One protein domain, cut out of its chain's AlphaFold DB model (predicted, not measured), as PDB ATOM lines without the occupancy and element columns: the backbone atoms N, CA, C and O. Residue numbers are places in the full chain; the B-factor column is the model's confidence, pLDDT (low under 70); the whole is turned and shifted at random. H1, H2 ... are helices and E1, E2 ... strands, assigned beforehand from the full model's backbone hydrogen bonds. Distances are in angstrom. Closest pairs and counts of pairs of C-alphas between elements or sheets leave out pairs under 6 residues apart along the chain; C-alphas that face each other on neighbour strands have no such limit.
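Overview. This is residues 36 to 151 of the 156 residues of the protein "Signal peptidase complex subunit 2" of Tetrabaena socialis (UniProt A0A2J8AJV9). A small sheet, a meander of successive antiparallel neighbours E1, E2 and E3, with H1 over one face makes a head; the helical hairpin of H2 and H3 is its long arm. The printed part has 116 residues, mostly helix, with three named helices, then three strands. It is only just loose, close to extended, with a radius of gyration of the C-alphas of 19.9 A and spans of 59 by 40 by 20 A.

Along the chain. Find E1 at residues 118 to 121, E2 at 131 to 136, E3 at 145 to 150. H1, residues 36 to 52, begins at C-alpha 36 (82.901, 57.812, 118.154). H2 is residues 60 to 81; H3, 90 to 114, runs 35.7 A to C-alpha 114 (67.891, 69.705, 107.880).

Arrangement. N 133 and O 120, 2.8 A, and N 132 and O 149, 2.8 A, are within hydrogen-bond range, as is every helix O i to N i+4 pair. H1 is on the sheet, height 8.9 A. H2 and H3 touch, closest at C-alphas 79 and 93, 6.2 A.

Size, cuts and confidence. The printed part has no cut and no long link; residues 114 to 130 are among those under pLDDT 70.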
ATOM      1  N   GLY A  36      83.654  56.566 117.993       77.25
ATOM      2  CA  GLY A  36      82.901  57.812 118.154       77.25
ATOM      3  C   GLY A  36      83.747  58.958 118.711       77.25
ATOM      4  O   GLY A  36      83.668  60.071 118.202       77.25
ATOM      5  N   ALA A  37      84.597  58.684 119.705       77.69
ATOM      6  CA  ALA A  37      85.483  59.689 120.292       77.69
ATOM      7  C   ALA A  37      86.579  60.125 119.308       77.69
ATOM      8  O   ALA A  37      86.896  61.309 119.223       77.69
ATOM      9  N   LEU A  38      87.122  59.179 118.533       81.88
ATOM     10  CA  LEU A  38      88.093  59.474 117.480       81.88
ATOM     11  C   LEU A  38      87.466  60.298 116.349       81.88
ATOM     12  O   LEU A  38      88.043  61.304 115.946       81.88
ATOM     13  N   LYS A  39      86.275  59.909 115.873       82.00
ATOM     14  CA  LYS A  39      85.547  60.668 114.848       82.00
ATOM     15  C   LYS A  39      85.236  62.086 115.331       82.00
ATOM     16  O   LYS A  39      85.515  63.026 114.605       82.00
ATOM     17  N   GLY A  40      84.730  62.231 116.556       82.88
ATOM     18  CA  GLY A  40      84.425  63.538 117.141       82.88
ATOM     19  C   GLY A  40      85.650  64.450 117.200       82.88
ATOM     20  O   GLY A  40      85.585  65.576 116.730       82.88
ATOM     21  N   ALA A  41      86.794  63.939 117.663       82.06
ATOM     22  CA  ALA A  41      88.033  64.717 117.691       82.06
ATOM     23  C   ALA A  41      88.502  65.151 116.287       82.06
ATOM     24  O   ALA A  41      89.000  66.262 116.122       82.06
ATOM     25  N   LEU A  42      88.345  64.292 115.271       81.00
ATOM     26  CA  LEU A  42      88.664  64.633 113.879       81.00
ATOM     27  C   LEU A  42      87.690  65.670 113.303       81.00
ATOM     28  O   LEU A  42      88.126  66.603 112.628       81.00
ATOM     29  N   ASP A  43      86.396  65.526 113.592       83.00
ATOM     30  CA  ASP A  43      85.345  66.453 113.164       83.00
ATOM     31  C   ASP A  43      85.528  67.837 113.807       83.00
ATOM     32  O   ASP A  43      85.369  68.848 113.124       83.00
ATOM     33  N   ASP A  44      85.939  67.895 115.077       81.88
ATOM     34  CA  ASP A  44      86.231  69.143 115.791       81.88
ATOM     35  C   ASP A  44      87.428  69.880 115.175       81.88
ATOM     36  O   ASP A  44      87.339  71.075 114.891       81.88
ATOM     37  N   VAL A  45      88.523  69.171 114.875       83.38
ATOM     38  CA  VAL A  45      89.686  69.767 114.192       83.38
ATOM     39  C   VAL A  45      89.312  70.232 112.783       83.38
ATOM     40  O   VAL A  45      89.695  71.325 112.365       83.38
ATOM     41  N   ALA A  46      88.540  69.435 112.039       81.94
ATOM     42  CA  ALA A  46      88.061  69.824 110.716       81.94
ATOM     43  C   ALA A  46      87.160  71.069 110.785       81.94
ATOM     44  O   ALA A  46      87.281  71.957 109.940       81.94
ATOM     45  N   ARG A  47      86.299  71.167 111.807       80.75
ATOM     46  CA  ARG A  47      85.465  72.345 112.070       80.75
ATOM     47  C   ARG A  47      86.318  73.577 112.338       80.75
ATOM     48  O   ARG A  47      86.097  74.588 111.681       80.75
ATOM     49  N   GLU A  48      87.302  73.495 113.229       80.19
ATOM     50  CA  GLU A  48      88.203  74.617 113.522       80.19
ATOM     51  C   GLU A  48      88.930  75.118 112.272       80.19
ATOM     52  O   GLU A  48      88.912  76.312 111.999       80.19
ATOM     53  N   VAL A  49      89.487  74.216 111.456       82.25
ATOM     54  CA  VAL A  49      90.189  74.598 110.217       82.25
ATOM     55  C   VAL A  49      89.259  75.316 109.230       82.25
ATOM     56  O   VAL A  49      89.685  76.241 108.537       82.25
ATOM     57  N   VAL A  50      87.986  74.914 109.152       77.62
ATOM     58  CA  VAL A  50      86.988  75.565 108.285       77.62
ATOM     59  C   VAL A  50      86.575  76.937 108.833       77.62
ATOM     60  O   VAL A  50      86.400  77.871 108.047       77.62
ATOM     61  N   LEU A  51      86.461  77.080 110.155       78.19
ATOM     62  CA  LEU A  51      86.189  78.363 110.808       78.19
ATOM     63  C   LEU A  51      87.364  79.339 110.644       78.19
ATOM     64  O   LEU A  51      87.152  80.489 110.261       78.19
ATOM     65  N   ASP A  52      88.600  78.865 110.827       77.81
ATOM     66  CA  ASP A  52      89.834  79.639 110.625       77.81
ATOM     67  C   ASP A  52      89.994  80.104 109.168       77.81
ATOM     68  O   ASP A  52      90.542  81.171 108.895       77.81
ATOM     69  N   ALA A  53      89.464  79.339 108.206       72.94
ATOM     70  CA  ALA A  53      89.422  79.728 106.796       72.94
ATOM     71  C   ALA A  53      88.431  80.879 106.497       72.94
ATOM     72  O   ALA A  53      88.357  81.345 105.356       72.94
ATOM     73  N   GLY A  54      87.690  81.358 107.504       67.31
ATOM     74  CA  GLY A  54      86.805  82.520 107.428       67.31
ATOM     75  C   GLY A  54      85.330  82.194 107.189       67.31
ATOM     76  O   GLY A  54      84.546  83.113 106.961       67.31
ATOM     77  N   TYR A  55      84.920  80.924 107.232       71.00
ATOM     78  CA  TYR A  55      83.507  80.559 107.132       71.00
ATOM     79  C   TYR A  55      82.832  80.656 108.504       71.00
ATOM     80  O   TYR A  55      83.252  79.999 109.447       71.00
ATOM     81  N   GLU A  56      81.754  81.434 108.628       70.00
ATOM     82  CA  GLU A  56      80.953  81.448 109.860       70.00
ATOM     83  C   GLU A  56      80.038  80.221 109.939       70.00
ATOM     84  O   GLU A  56      79.383  79.858 108.960       70.00
ATOM     85  N   GLU A  57      79.931  79.611 111.117       74.56
ATOM     86  CA  GLU A  57      79.005  78.506 111.361       74.56
ATOM     87  C   GLU A  57      77.542  78.962 111.355       74.56
ATOM     88  O   GLU A  57      77.164  79.993 111.920       74.56
ATOM     89  N   ASP A  58      76.687  78.151 110.733       72.94
ATOM     90  CA  ASP A  58      75.252  78.353 110.744       72.94
ATOM     91  C   ASP A  58      74.603  77.679 111.967       72.94
ATOM     92  O   ASP A  58      74.152  76.536 111.933       72.94
ATOM     93  N   VAL A  59      74.516  78.429 113.068       79.06
ATOM     94  CA  VAL A  59      73.924  77.965 114.336       79.06
ATOM     95  C   VAL A  59      72.388  77.903 114.334       79.06
ATOM     96  O   VAL A  59      71.791  77.578 115.363       79.06
ATOM     97  N   PHE A  60      71.700  78.212 113.223       76.06
ATOM     98  CA  PHE A  60      70.227  78.229 113.193       76.06
ATOM     99  C   PHE A  60      69.610  76.860 113.504       76.06
ATOM    100  O   PHE A  60      68.617  76.779 114.234       76.06
ATOM    101  N   ILE A  61      70.205  75.782 112.991       75.50
ATOM    102  CA  ILE A  61      69.723  74.412 113.217       75.50
ATOM    103  C   ILE A  61      69.891  74.037 114.696       75.50
ATOM    104  O   ILE A  61      68.930  73.609 115.339       75.50
ATOM    105  N   THR A  62      71.074  74.293 115.260       81.75
ATOM    106  CA  THR A  62      71.384  74.056 116.676       81.75
ATOM    107  C   THR A  62      70.457  74.849 117.596       81.75
ATOM    108  O   THR A  62      69.845  74.280 118.500       81.75
ATOM    109  N   ASN A  63      70.258  76.141 117.324       85.69
ATOM    110  CA  ASN A  63      69.358  76.990 118.107       85.69
ATOM    111  C   ASN A  63      67.907  76.494 118.059       85.69
ATOM    112  O   ASN A  63      67.218  76.498 119.078       85.69
ATOM    113  N   THR A  64      67.446  76.009 116.902       83.88
ATOM    114  CA  THR A  64      66.089  75.458 116.763       83.88
ATOM    115  C   THR A  64      65.902  74.207 117.622       83.88
ATOM    116  O   THR A  64      64.887  74.075 118.307       83.88
ATOM    117  N   LYS A  65      66.898  73.311 117.653       86.44
ATOM    118  CA  LYS A  65      66.880  72.128 118.527       86.44
ATOM    119  C   LYS A  65      66.855  72.501 120.007       86.44
ATOM    120  O   LYS A  65      66.103  71.895 120.764       86.44
ATOM    121  N   ILE A  66      67.623  73.516 120.409       90.25
ATOM    122  CA  ILE A  66      67.620  74.015 121.791       90.25
ATOM    123  C   ILE A  66      66.221  74.516 122.170       90.25
ATOM    124  O   ILE A  66      65.696  74.121 123.209       90.25
ATOM    125  N   ILE A  67      65.578  75.314 121.313       89.25
ATOM    126  CA  ILE A  67      64.220  75.826 121.558       89.25
ATOM    127  C   ILE A  67      63.205  74.676 121.670       89.25
ATOM    128  O   ILE A  67      62.385  74.670 122.590       89.25
ATOM    129  N   LEU A  68      63.281  73.680 120.783       87.56
ATOM    130  CA  LEU A  68      62.428  72.487 120.840       87.56
ATOM    131  C   LEU A  68      62.640  71.683 122.132       87.56
ATOM    132  O   LEU A  68      61.668  71.252 122.752       87.56
ATOM    133  N   GLY A  69      63.891  71.520 122.568       89.00
ATOM    134  CA  GLY A  69      64.225  70.849 123.824       89.00
ATOM    135  C   GLY A  69      63.679  71.588 125.047       89.00
ATOM    136  O   GLY A  69      63.067  70.975 125.921       89.00
ATOM    137  N   VAL A  70      63.814  72.917 125.084       92.38
ATOM    138  CA  VAL A  70      63.245  73.755 126.151       92.38
ATOM    139  C   VAL A  70      61.719  73.635 126.187       92.38
ATOM    140  O   VAL A  70      61.140  73.483 127.265       92.38
ATOM    141  N   ALA A  71      61.060  73.625 125.024       88.44
ATOM    142  CA  ALA A  71      59.619  73.405 124.940       88.44
ATOM    143  C   ALA A  71      59.218  72.028 125.504       88.44
ATOM    144  O   ALA A  71      58.280  71.948 126.302       88.44
ATOM    145  N   ALA A  72      59.962  70.963 125.183       88.75
ATOM    146  CA  ALA A  72      59.720  69.622 125.725       88.75
ATOM    147  C   ALA A  72      59.808  69.591 127.260       88.75
ATOM    148  O   ALA A  72      58.917  69.066 127.931       88.75
ATOM    149  N   ILE A  73      60.858  70.201 127.821       90.75
ATOM    150  CA  ILE A  73      61.070  70.274 129.271       90.75
ATOM    151  C   ILE A  73      59.933  71.058 129.935       90.75
ATOM    152  O   ILE A  73      59.412  70.627 130.961       90.75
ATOM    153  N   SER A  74      59.494  72.168 129.339       88.25
ATOM    154  CA  SER A  74      58.384  72.962 129.880       88.25
ATOM    155  C   SER A  74      57.067  72.174 129.949       88.25
ATOM    156  O   SER A  74      56.355  72.255 130.951       88.25
ATOM    157  N   ALA A  75      56.779  71.340 128.943       85.88
ATOM    158  CA  ALA A  75      55.606  70.468 128.938       85.88
ATOM    159  C   ALA A  75      55.695  69.380 130.021       85.88
ATOM    160  O   ALA A  75      54.709  69.110 130.708       85.88
ATOM    161  N   ALA A  76      56.882  68.803 130.228       85.94
ATOM    162  CA  ALA A  76      57.116  67.837 131.299       85.94
ATOM    163  C   ALA A  76      56.934  68.471 132.690       85.94
ATOM    164  O   ALA A  76      56.285  67.885 133.556       85.94
ATOM    165  N   LEU A  77      57.439  69.693 132.894       89.00
ATOM    166  CA  LEU A  77      57.233  70.443 134.137       89.00
ATOM    167  C   LEU A  77      55.749  70.738 134.377       89.00
ATOM    168  O   LEU A  77      55.272  70.581 135.499       89.00
ATOM    169  N   TYR A  78      55.001  71.100 133.332       85.06
ATOM    170  CA  TYR A  78      53.557  71.305 133.433       85.06
ATOM    171  C   TYR A  78      52.815  70.024 133.836       85.06
ATOM    172  O   TYR A  78      51.920  70.067 134.676       85.06
ATOM    173  N   ALA A  79      53.204  68.872 133.287       83.50
ATOM    174  CA  ALA A  79      52.620  67.592 133.672       83.50
ATOM    175  C   ALA A  79      52.962  67.203 135.121       83.50
ATOM    176  O   ALA A  79      52.113  66.655 135.821       83.50
ATOM    177  N   GLN A  80      54.179  67.513 135.578       81.56
ATOM    178  CA  GLN A  80      54.668  67.157 136.912       81.56
ATOM    179  C   GLN A  80      54.087  68.040 138.025       81.56
ATOM    180  O   GLN A  80      53.765  67.540 139.102       81.56
ATOM    181  N   PHE A  81      53.964  69.347 137.781       83.81
ATOM    182  CA  PHE A  81      53.461  70.327 138.752       83.81
ATOM    183  C   PHE A  81      51.999  70.726 138.506       83.81
ATOM    184  O   PHE A  81      51.479  71.622 139.174       83.81
ATOM    185  N   GLY A  82      51.327  70.072 137.556       75.56
ATOM    186  CA  GLY A  82      49.938  70.340 137.209       75.56
ATOM    187  C   GLY A  82      48.987  70.123 138.397       75.56
ATOM    188  O   GLY A  82      49.150  69.168 139.161       75.56
ATOM    189  N   PRO A  83      47.974  70.987 138.581       68.88
ATOM    190  CA  PRO A  83      47.060  70.886 139.709       68.88
ATOM    191  C   PRO A  83      46.156  69.652 139.581       68.88
ATOM    192  O   PRO A  83      45.302  69.571 138.701       68.88
ATOM    193  N   GLY A  84      46.309  68.703 140.504       65.62
ATOM    194  CA  GLY A  84      45.344  67.631 140.737       65.62
ATOM    195  C   GLY A  84      45.983  66.318 141.186       65.62
ATOM    196  O   GLY A  84      47.076  65.949 140.766       65.62
ATOM    197  N   LYS A  85      45.296  65.603 142.081       67.31
ATOM    198  CA  LYS A  85      45.725  64.286 142.568       67.31
ATOM    199  C   LYS A  85      45.298  63.216 141.559       67.31
ATOM    200  O   LYS A  85      44.153  63.220 141.098       67.31
ATOM    201  N   PHE A  86      46.195  62.280 141.244       58.00
ATOM    202  CA  PHE A  86      45.819  61.028 140.578       58.00
ATOM    203  C   PHE A  86      44.641  60.398 141.343       58.00
ATOM    204  O   PHE A  86      44.712  60.360 142.574       58.00
ATOM    205  N   PRO A  87      43.551  59.939 140.692       64.31
ATOM    206  CA  PRO A  87      43.387  59.586 139.272       64.31
ATOM    207  C   PRO A  87      42.608  60.593 138.392       64.31
ATOM    208  O   PRO A  87      42.377  60.317 137.217       64.31
ATOM    209  N   SER A  88      42.207  61.763 138.904       73.06
ATOM    210  CA  SER A  88      41.363  62.707 138.140       73.06
ATOM    211  C   SER A  88      42.102  63.440 137.005       73.06
ATOM    212  O   SER A  88      41.459  64.006 136.124       73.06
ATOM    213  N   THR A  89      43.439  63.444 137.006       75.19
ATOM    214  CA  THR A  89      44.302  64.178 136.057       75.19
ATOM    215  C   THR A  89      44.833  63.326 134.902       75.19
ATOM    216  O   THR A  89      45.723  63.761 134.170       75.19
ATOM    217  N   TRP A  90      44.272  62.131 134.681       80.81
ATOM    218  CA  TRP A  90      44.732  61.194 133.647       80.81
ATOM    219  C   TRP A  90      44.796  61.812 132.241       80.81
ATOM    220  O   TRP A  90      45.727  61.537 131.489       80.81
ATOM    221  N   TRP A  91      43.880  62.732 131.921       82.50
ATOM    222  CA  TRP A  91      43.882  63.457 130.646       82.50
ATOM    223  C   TRP A  91      45.121  64.343 130.447       82.50
ATOM    224  O   TRP A  91      45.635  64.453 129.337       82.50
ATOM    225  N   THR A  92      45.641  64.941 131.524       83.00
ATOM    226  CA  THR A  92      46.854  65.779 131.472       83.00
ATOM    227  C   THR A  92      48.087  64.924 131.200       83.00
ATOM    228  O   THR A  92      48.915  65.271 130.360       83.00
ATOM    229  N   VAL A  93      48.179  63.765 131.855       84.00
ATOM    230  CA  VAL A  93      49.277  62.811 131.652       84.00
ATOM    231  C   VAL A  93      49.222  62.226 130.243       84.00
ATOM    232  O   VAL A  93      50.237  62.193 129.553       84.00
ATOM    233  N   PHE A  94      48.034  61.833 129.779       87.56
ATOM    234  CA  PHE A  94      47.834  61.360 128.412       87.56
ATOM    235  C   PHE A  94      48.228  62.429 127.382       87.56
ATOM    236  O   PHE A  94      48.976  62.140 126.450       87.56
ATOM    237  N   GLY A  95      47.814  63.682 127.600       88.00
ATOM    238  CA  GLY A  95      48.228  64.822 126.782       88.00
ATOM    239  C   GLY A  95      49.746  65.009 126.748       88.00
ATOM    240  O   GLY A  95      50.305  65.222 125.677       88.00
ATOM    241  N   CYS A  96      50.431  64.850 127.885       87.75
ATOM    242  CA  CYS A  96      51.892  64.917 127.954       87.75
ATOM    243  C   CYS A  96      52.571  63.796 127.153       87.75
ATOM    244  O   CYS A  96      53.545  64.054 126.449       87.75
ATOM    245  N   VAL A  97      52.058  62.563 127.221       89.06
ATOM    246  CA  VAL A  97      52.598  61.427 126.452       89.06
ATOM    247  C   VAL A  97      52.416  61.653 124.950       89.06
ATOM    248  O   VAL A  97      53.355  61.461 124.179       89.06
ATOM    249  N   VAL A  98      51.237  62.115 124.525       91.81
ATOM    250  CA  VAL A  98      50.972  62.439 123.115       91.81
ATOM    251  C   VAL A  98      51.860  63.593 122.641       91.81
ATOM    252  O   VAL A  98      52.479  63.493 121.583       91.81
ATOM    253  N   ALA A  99      51.982  64.660 123.435       88.69
ATOM    254  CA  ALA A  99      52.855  65.789 123.123       88.69
ATOM    255  C   ALA A  99      54.323  65.356 123.004       88.69
ATOM    256  O   ALA A  99      55.003  65.776 122.070       88.69
ATOM    257  N   TYR A 100      54.793  64.470 123.886       90.06
ATOM    258  CA  TYR A 100      56.137  63.901 123.822       90.06
ATOM    259  C   TYR A 100      56.374  63.118 122.525       90.06
ATOM    260  O   TYR A 100      57.403  63.318 121.877       90.06
ATOM    261  N   LEU A 101      55.425  62.275 122.102       92.75
ATOM    262  CA  LEU A 101      55.530  61.537 120.838       92.75
ATOM    263  C   LEU A 101      55.614  62.483 119.635       92.75
ATOM    264  O   LEU A 101      56.468  62.297 118.768       92.75
ATOM    265  N   ILE A 102      54.769  63.518 119.606       92.12
ATOM    266  CA  ILE A 102      54.757  64.512 118.525       92.12
ATOM    267  C   ILE A 102      56.068  65.302 118.501       92.12
ATOM    268  O   ILE A 102      56.677  65.415 117.438       92.12
ATOM    269  N   LEU A 103      56.534  65.814 119.646       88.44
ATOM    270  CA  LEU A 103      57.787  66.572 119.723       88.44
ATOM    271  C   LEU A 103      58.994  65.715 119.348       88.44
ATOM    272  O   LEU A 103      59.856  66.179 118.606       88.44
ATOM    273  N   THR A 104      59.039  64.462 119.803       89.38
ATOM    274  CA  THR A 104      60.122  63.525 119.472       89.38
ATOM    275  C   THR A 104      60.145  63.225 117.975       89.38
ATOM    276  O   THR A 104      61.201  63.276 117.346       89.38
ATOM    277  N   LEU A 105      58.980  62.967 117.372       90.88
ATOM    278  CA  LEU A 105      58.878  62.737 115.932       90.88
ATOM    279  C   LEU A 105      59.268  63.988 115.137       90.88
ATOM    280  O   LEU A 105      60.020  63.883 114.173       90.88
ATOM    281  N   ALA A 106      58.803  65.166 115.557       88.31
ATOM    282  CA  ALA A 106      59.149  66.435 114.929       88.31
ATOM    283  C   ALA A 106      60.658  66.709 115.005       88.31
ATOM    284  O   ALA A 106      61.249  67.074 113.993       88.31
ATOM    285  N   MET A 107      61.300  66.474 116.156       85.62
ATOM    286  CA  MET A 107      62.751  66.626 116.305       85.62
ATOM    287  C   MET A 107      63.526  65.653 115.415       85.62
ATOM    288  O   MET A 107      64.498  66.060 114.774       85.62
ATOM    289  N   ASN A 108      63.096  64.392 115.348       86.69
ATOM    290  CA  ASN A 108      63.732  63.388 114.500       86.69
ATOM    291  C   ASN A 108      63.585  63.742 113.018       86.69
ATOM    292  O   ASN A 108      64.576  63.752 112.296       86.69
ATOM    293  N   LEU A 109      62.385  64.120 112.570       86.00
ATOM    294  CA  LEU A 109      62.153  64.557 111.192       86.00
ATOM    295  C   LEU A 109      62.929  65.831 110.851       86.00
ATOM    296  O   LEU A 109      63.501  65.918 109.768       86.00
ATOM    297  N   PHE A 110      62.967  66.802 111.765       83.06
ATOM    298  CA  PHE A 110      63.727  68.037 111.591       83.06
ATOM    299  C   PHE A 110      65.218  67.738 111.419       83.06
ATOM    300  O   PHE A 110      65.823  68.187 110.450       83.06
ATOM    301  N   THR A 111      65.779  66.905 112.295       80.19
ATOM    302  CA  THR A 111      67.169  66.435 112.224       80.19
ATOM    303  C   THR A 111      67.439  65.714 110.900       80.19
ATOM    304  O   THR A 111      68.346  66.091 110.164       80.19
ATOM    305  N   SER A 112      66.590  64.756 110.517       77.62
ATOM    306  CA  SER A 112      66.756  64.004 109.267       77.62
ATOM    307  C   SER A 112      66.607  64.851 107.999       77.62
ATOM    308  O   SER A 112      67.179  64.496 106.974       77.62
ATOM    309  N   LYS A 113      65.827  65.939 108.022       72.31
ATOM    310  CA  LYS A 113      65.594  66.794 106.843       72.31
ATOM    311  C   LYS A 113      66.565  67.968 106.732       72.31
ATOM    312  O   LYS A 113      66.832  68.399 105.614       72.31
ATOM    313  N   MET A 114      67.044  68.506 107.853       66.06
ATOM    314  CA  MET A 114      67.891  69.705 107.880       66.06
ATOM    315  C   MET A 114      69.388  69.383 107.974       66.06
ATOM    316  O   MET A 114      70.182  70.072 107.329       66.06
ATOM    317  N   GLU A 115      69.776  68.358 108.740       62.16
ATOM    318  CA  GLU A 115      71.194  68.025 108.956       62.16
ATOM    319  C   GLU A 115      71.724  66.990 107.964       62.16
ATOM    320  O   GLU A 115      72.830  67.163 107.454       62.16
ATOM    321  N   GLY A 116      70.948  65.952 107.631       65.38
ATOM    322  CA  GLY A 116      71.497  64.824 106.868       65.38
ATOM    323  C   GLY A 116      72.741  64.250 107.568       65.38
ATOM    324  O   GLY A 116      72.740  64.108 108.788       65.38
ATOM    325  N   ASP A 117      73.806  63.964 106.811       60.53
ATOM    326  CA  ASP A 117      75.125  63.529 107.325       60.53
ATOM    327  C   ASP A 117      76.105  64.696 107.602       60.53
ATOM    328  O   ASP A 117      77.300  64.478 107.837       60.53
ATOM    329  N   ALA A 118      75.634  65.945 107.534       59.38
ATOM    330  CA  ALA A 118      76.487  67.118 107.670       59.38
ATOM    331  C   ALA A 118      76.658  67.541 109.122       59.38
ATOM    332  O   ALA A 118      75.699  67.939 109.781       59.38
ATOM    333  N   PHE A 119      77.903  67.518 109.595       68.31
ATOM    334  CA  PHE A 119      78.239  67.972 110.940       68.31
ATOM    335  C   PHE A 119      78.493  69.484 110.999       68.31
ATOM    336  O   PHE A 119      78.339  70.080 112.060       68.31
ATOM    337  N   LEU A 120      78.848  70.119 109.873       63.03
ATOM    338  CA  LEU A 120      79.053  71.565 109.796       63.03
ATOM    339  C   LEU A 120      78.333  72.146 108.580       63.03
ATOM    340  O   LEU A 120      78.578  71.763 107.437       63.03
ATOM    341  N   VAL A 121      77.460  73.117 108.829       66.38
ATOM    342  CA  VAL A 121      76.846  73.951 107.792       66.38
ATOM    343  C   VAL A 121      77.313  75.373 108.035       66.38
ATOM    344  O   VAL A 121      77.184  75.891 109.138       66.38
ATOM    345  N   THR A 122      77.865  76.009 107.011       68.94
ATOM    346  CA  THR A 122      78.385  77.374 107.108       68.94
ATOM    347  C   THR A 122      77.433  78.378 106.461       68.94
ATOM    348  O   THR A 122      76.637  78.075 105.555       68.94
ATOM    349  N   ARG A 123      77.498  79.615 106.948       59.72
ATOM    350  CA  ARG A 123      76.829  80.769 106.356       59.72
ATOM    351  C   ARG A 123      77.500  81.142 105.030       59.72
ATOM    352  O   ARG A 123      78.692  80.899 104.851       59.72
ATOM    353  N   PRO A 124      76.750  81.727 104.080       58.78
ATOM    354  CA  PRO A 124      77.330  82.203 102.829       58.78
ATOM    355  C   PRO A 124      78.387  83.275 103.122       58.78
ATOM    356  O   PRO A 124      78.068  84.366 103.593       58.78
ATOM    357  N   PHE A 125      79.651  82.962 102.849       48.16
ATOM    358  CA  PHE A 125      80.763  83.888 103.028       48.16
ATOM    359  C   PHE A 125      81.018  84.660 101.725       48.16
ATOM    360  O   PHE A 125      81.179  84.063 100.663       48.16
ATOM    361  N   ARG A 126      81.052  86.001 101.791       50.72
ATOM    362  CA  ARG A 126      81.463  86.907 100.690       50.72
ATOM    363  C   ARG A 126      80.814  86.641  99.314       50.72
ATOM    364  O   ARG A 126      81.486  86.683  98.289       50.72
ATOM    365  N   GLY A 127      79.505  86.400  99.269       53.62
ATOM    366  CA  GLY A 127      78.789  86.192  98.000       53.62
ATOM    367  C   GLY A 127      78.999  84.809  97.366       53.62
ATOM    368  O   GLY A 127      78.450  84.550  96.297       53.62
ATOM    369  N   CYS A 128      79.734  83.913  98.032       56.44
ATOM    370  CA  CYS A 128      79.748  82.488  97.730       56.44
ATOM    371  C   CYS A 128      78.591  81.788  98.453       56.44
ATOM    372  O   CYS A 128      78.128  82.216  99.514       56.44
ATOM    373  N   LYS A 129      78.112  80.696  97.862       63.72
ATOM    374  CA  LYS A 129      77.103  79.837  98.476       63.72
ATOM    375  C   LYS A 129      77.690  79.155  99.725       63.72
ATOM    376  O   LYS A 129      78.899  78.952  99.805       63.72
ATOM    377  N   GLY A 130      76.851  78.887 100.731       62.94
ATOM    378  CA  GLY A 130      77.301  78.266 101.986       62.94
ATOM    379  C   GLY A 130      77.911  76.881 101.745       62.94
ATOM    380  O   GLY A 130      77.583  76.233 100.760       62.94
ATOM    381  N   LEU A 131      78.776  76.417 102.638       71.31
ATOM    382  CA  LEU A 131      79.443  75.118 102.542       71.31
ATOM    383  C   LEU A 131      78.852  74.141 103.562       71.31
ATOM    384  O   LEU A 131      78.659  74.504 104.726       71.31
ATOM    385  N   ARG A 132      78.584  72.912 103.129       72.62
ATOM    386  CA  ARG A 132      78.170  71.785 103.963       72.62
ATOM    387  C   ARG A 132      79.328  70.787 104.043       72.62
ATOM    388  O   ARG A 132      79.837  70.349 103.013       72.62
ATOM    389  N   VAL A 133      79.744  70.444 105.258       73.75
ATOM    390  CA  VAL A 133      80.829  69.495 105.529       73.75
ATOM    391  C   VAL A 133      80.246  68.247 106.177       73.75
ATOM    392  O   VAL A 133      79.556  68.326 107.197       73.75
ATOM    393  N   CYS A 134      80.544  67.096 105.586       73.75
ATOM    394  CA  CYS A 134      80.161  65.786 106.097       73.75
ATOM    395  C   CYS A 134      81.412  64.941 106.316       73.75
ATOM    396  O   CYS A 134      82.348  64.988 105.516       73.75
ATOM    397  N   SER A 135      81.409  64.125 107.366       80.44
ATOM    398  CA  SER A 135      82.477  63.168 107.630       80.44
ATOM    399  C   SER A 135      81.915  61.761 107.800       80.44
ATOM    400  O   SER A 135      80.889  61.529 108.455       80.44
ATOM    401  N   ARG A 136      82.610  60.778 107.230       76.06
ATOM    402  CA  ARG A 136      82.304  59.360 107.421       76.06
ATOM    403  C   ARG A 136      83.544  58.626 107.905       76.06
ATOM    404  O   ARG A 136      84.583  58.651 107.256       76.06
ATOM    405  N   LEU A 137      83.384  57.944 109.038       76.62
ATOM    406  CA  LEU A 137      84.362  57.019 109.602       76.62
ATOM    407  C   LEU A 137      83.636  55.703 109.919       76.62
ATOM    408  O   LEU A 137      82.933  55.625 110.932       76.62
ATOM    409  N   PRO A 138      83.709  54.690 109.038       75.44
ATOM    410  CA  PRO A 138      83.131  53.380 109.303       75.44
ATOM    411  C   PRO A 138      83.744  52.750 110.559       75.44
ATOM    412  O   PRO A 138      84.928  52.924 110.851       75.44
ATOM    413  N   ARG A 139      82.944  51.987 111.312       69.25
ATOM    414  CA  ARG A 139      83.417  51.332 112.539       69.25
ATOM    415  C   ARG A 139      84.557  50.361 112.196       69.25
ATOM    416  O   ARG A 139      84.373  49.501 111.341       69.25
ATOM    417  N   TYR A 140      85.695  50.501 112.881       67.06
ATOM    418  CA  TYR A 140      86.944  49.746 112.655       67.06
ATOM    419  C   TYR A 140      87.699  50.059 111.353       67.06
ATOM    420  O   TYR A 140      88.610  49.318 110.994       67.06
ATOM    421  N   SER A 141      87.352  51.145 110.660       69.19
ATOM    422  CA  SER A 141      88.134  51.644 109.529       69.19
ATOM    423  C   SER A 141      89.097  52.743 109.975       69.19
ATOM    424  O   SER A 141      88.781  53.554 110.843       69.19
ATOM    425  N   ASP A 142      90.271  52.759 109.358       72.50
ATOM    426  CA  ASP A 142      91.290  53.807 109.418       72.50
ATOM    427  C   ASP A 142      91.018  54.954 108.424       72.50
ATOM    428  O   ASP A 142      91.619  56.022 108.523       72.50
ATOM    429  N   GLN A 143      90.108  54.748 107.469       76.88
ATOM    430  CA  GLN A 143      89.808  55.700 106.403       76.88
ATOM    431  C   GLN A 143      88.776  56.732 106.875       76.88
ATOM    432  O   GLN A 143      87.576  56.453 106.951       76.88
ATOM    433  N   TYR A 144      89.251  57.941 107.169       79.00
ATOM    434  CA  TYR A 144      88.412  59.105 107.443       79.00
ATOM    435  C   TYR A 144      88.121  59.867 106.146       79.00
ATOM    436  O   TYR A 144      89.018  60.462 105.549       79.00
ATOM    437  N   SER A 145      86.861  59.854 105.709       80.19
ATOM    438  CA  SER A 145      86.426  60.526 104.481       80.19
ATOM    439  C   SER A 145      85.701  61.827 104.806       80.19
ATOM    440  O   SER A 145      84.648  61.800 105.446       80.19
ATOM    441  N   LEU A 146      86.234  62.948 104.316       79.19
ATOM    442  CA  LEU A 146      85.607  64.271 104.368       79.19
ATOM    443  C   LEU A 146      84.992  64.626 103.013       79.19
ATOM    444  O   LEU A 146      85.666  64.562 101.985       79.19
ATOM    445  N   ALA A 147      83.729  65.043 103.018       77.81
ATOM    446  CA  ALA A 147      83.034  65.573 101.852       77.81
ATOM    447  C   ALA A 147      82.672  67.044 102.089       77.81
ATOM    448  O   ALA A 147      82.034  67.384 103.086       77.81
ATOM    449  N   LEU A 148      83.079  67.904 101.156       75.00
ATOM    450  CA  LEU A 148      82.765  69.332 101.126       75.00
ATOM    451  C   LEU A 148      81.820  69.568  99.952       75.00
ATOM    452  O   LEU A 148      82.206  69.359  98.802       75.00
ATOM    453  N   VAL A 149      80.584  69.961 100.236       75.19
ATOM    454  CA  VAL A 149      79.542  70.139  99.221       75.19
ATOM    455  C   VAL A 149      78.883  71.500  99.382       75.19
ATOM    456  O   VAL A 149      78.815  72.063 100.474       75.19
ATOM    457  N   ASP A 150      78.428  72.056  98.266       70.38
ATOM    458  CA  ASP A 150      77.705  73.317  98.234       70.38
ATOM    459  C   ASP A 150      76.376  73.208  99.009       70.38
ATOM    460  O   ASP A 150      75.676  72.199  98.945       70.38
ATOM    461  N   ARG A 151      75.980  74.260  99.734       65.62
ATOM    462  CA  ARG A 151      74.763  74.283 100.573       65.62
ATOM    463  C   ARG A 151      73.495  73.998  99.770       65.62
ATOM    464  O   ARG A 151      72.514  73.541 100.353       65.62
TER     465      ARG A 151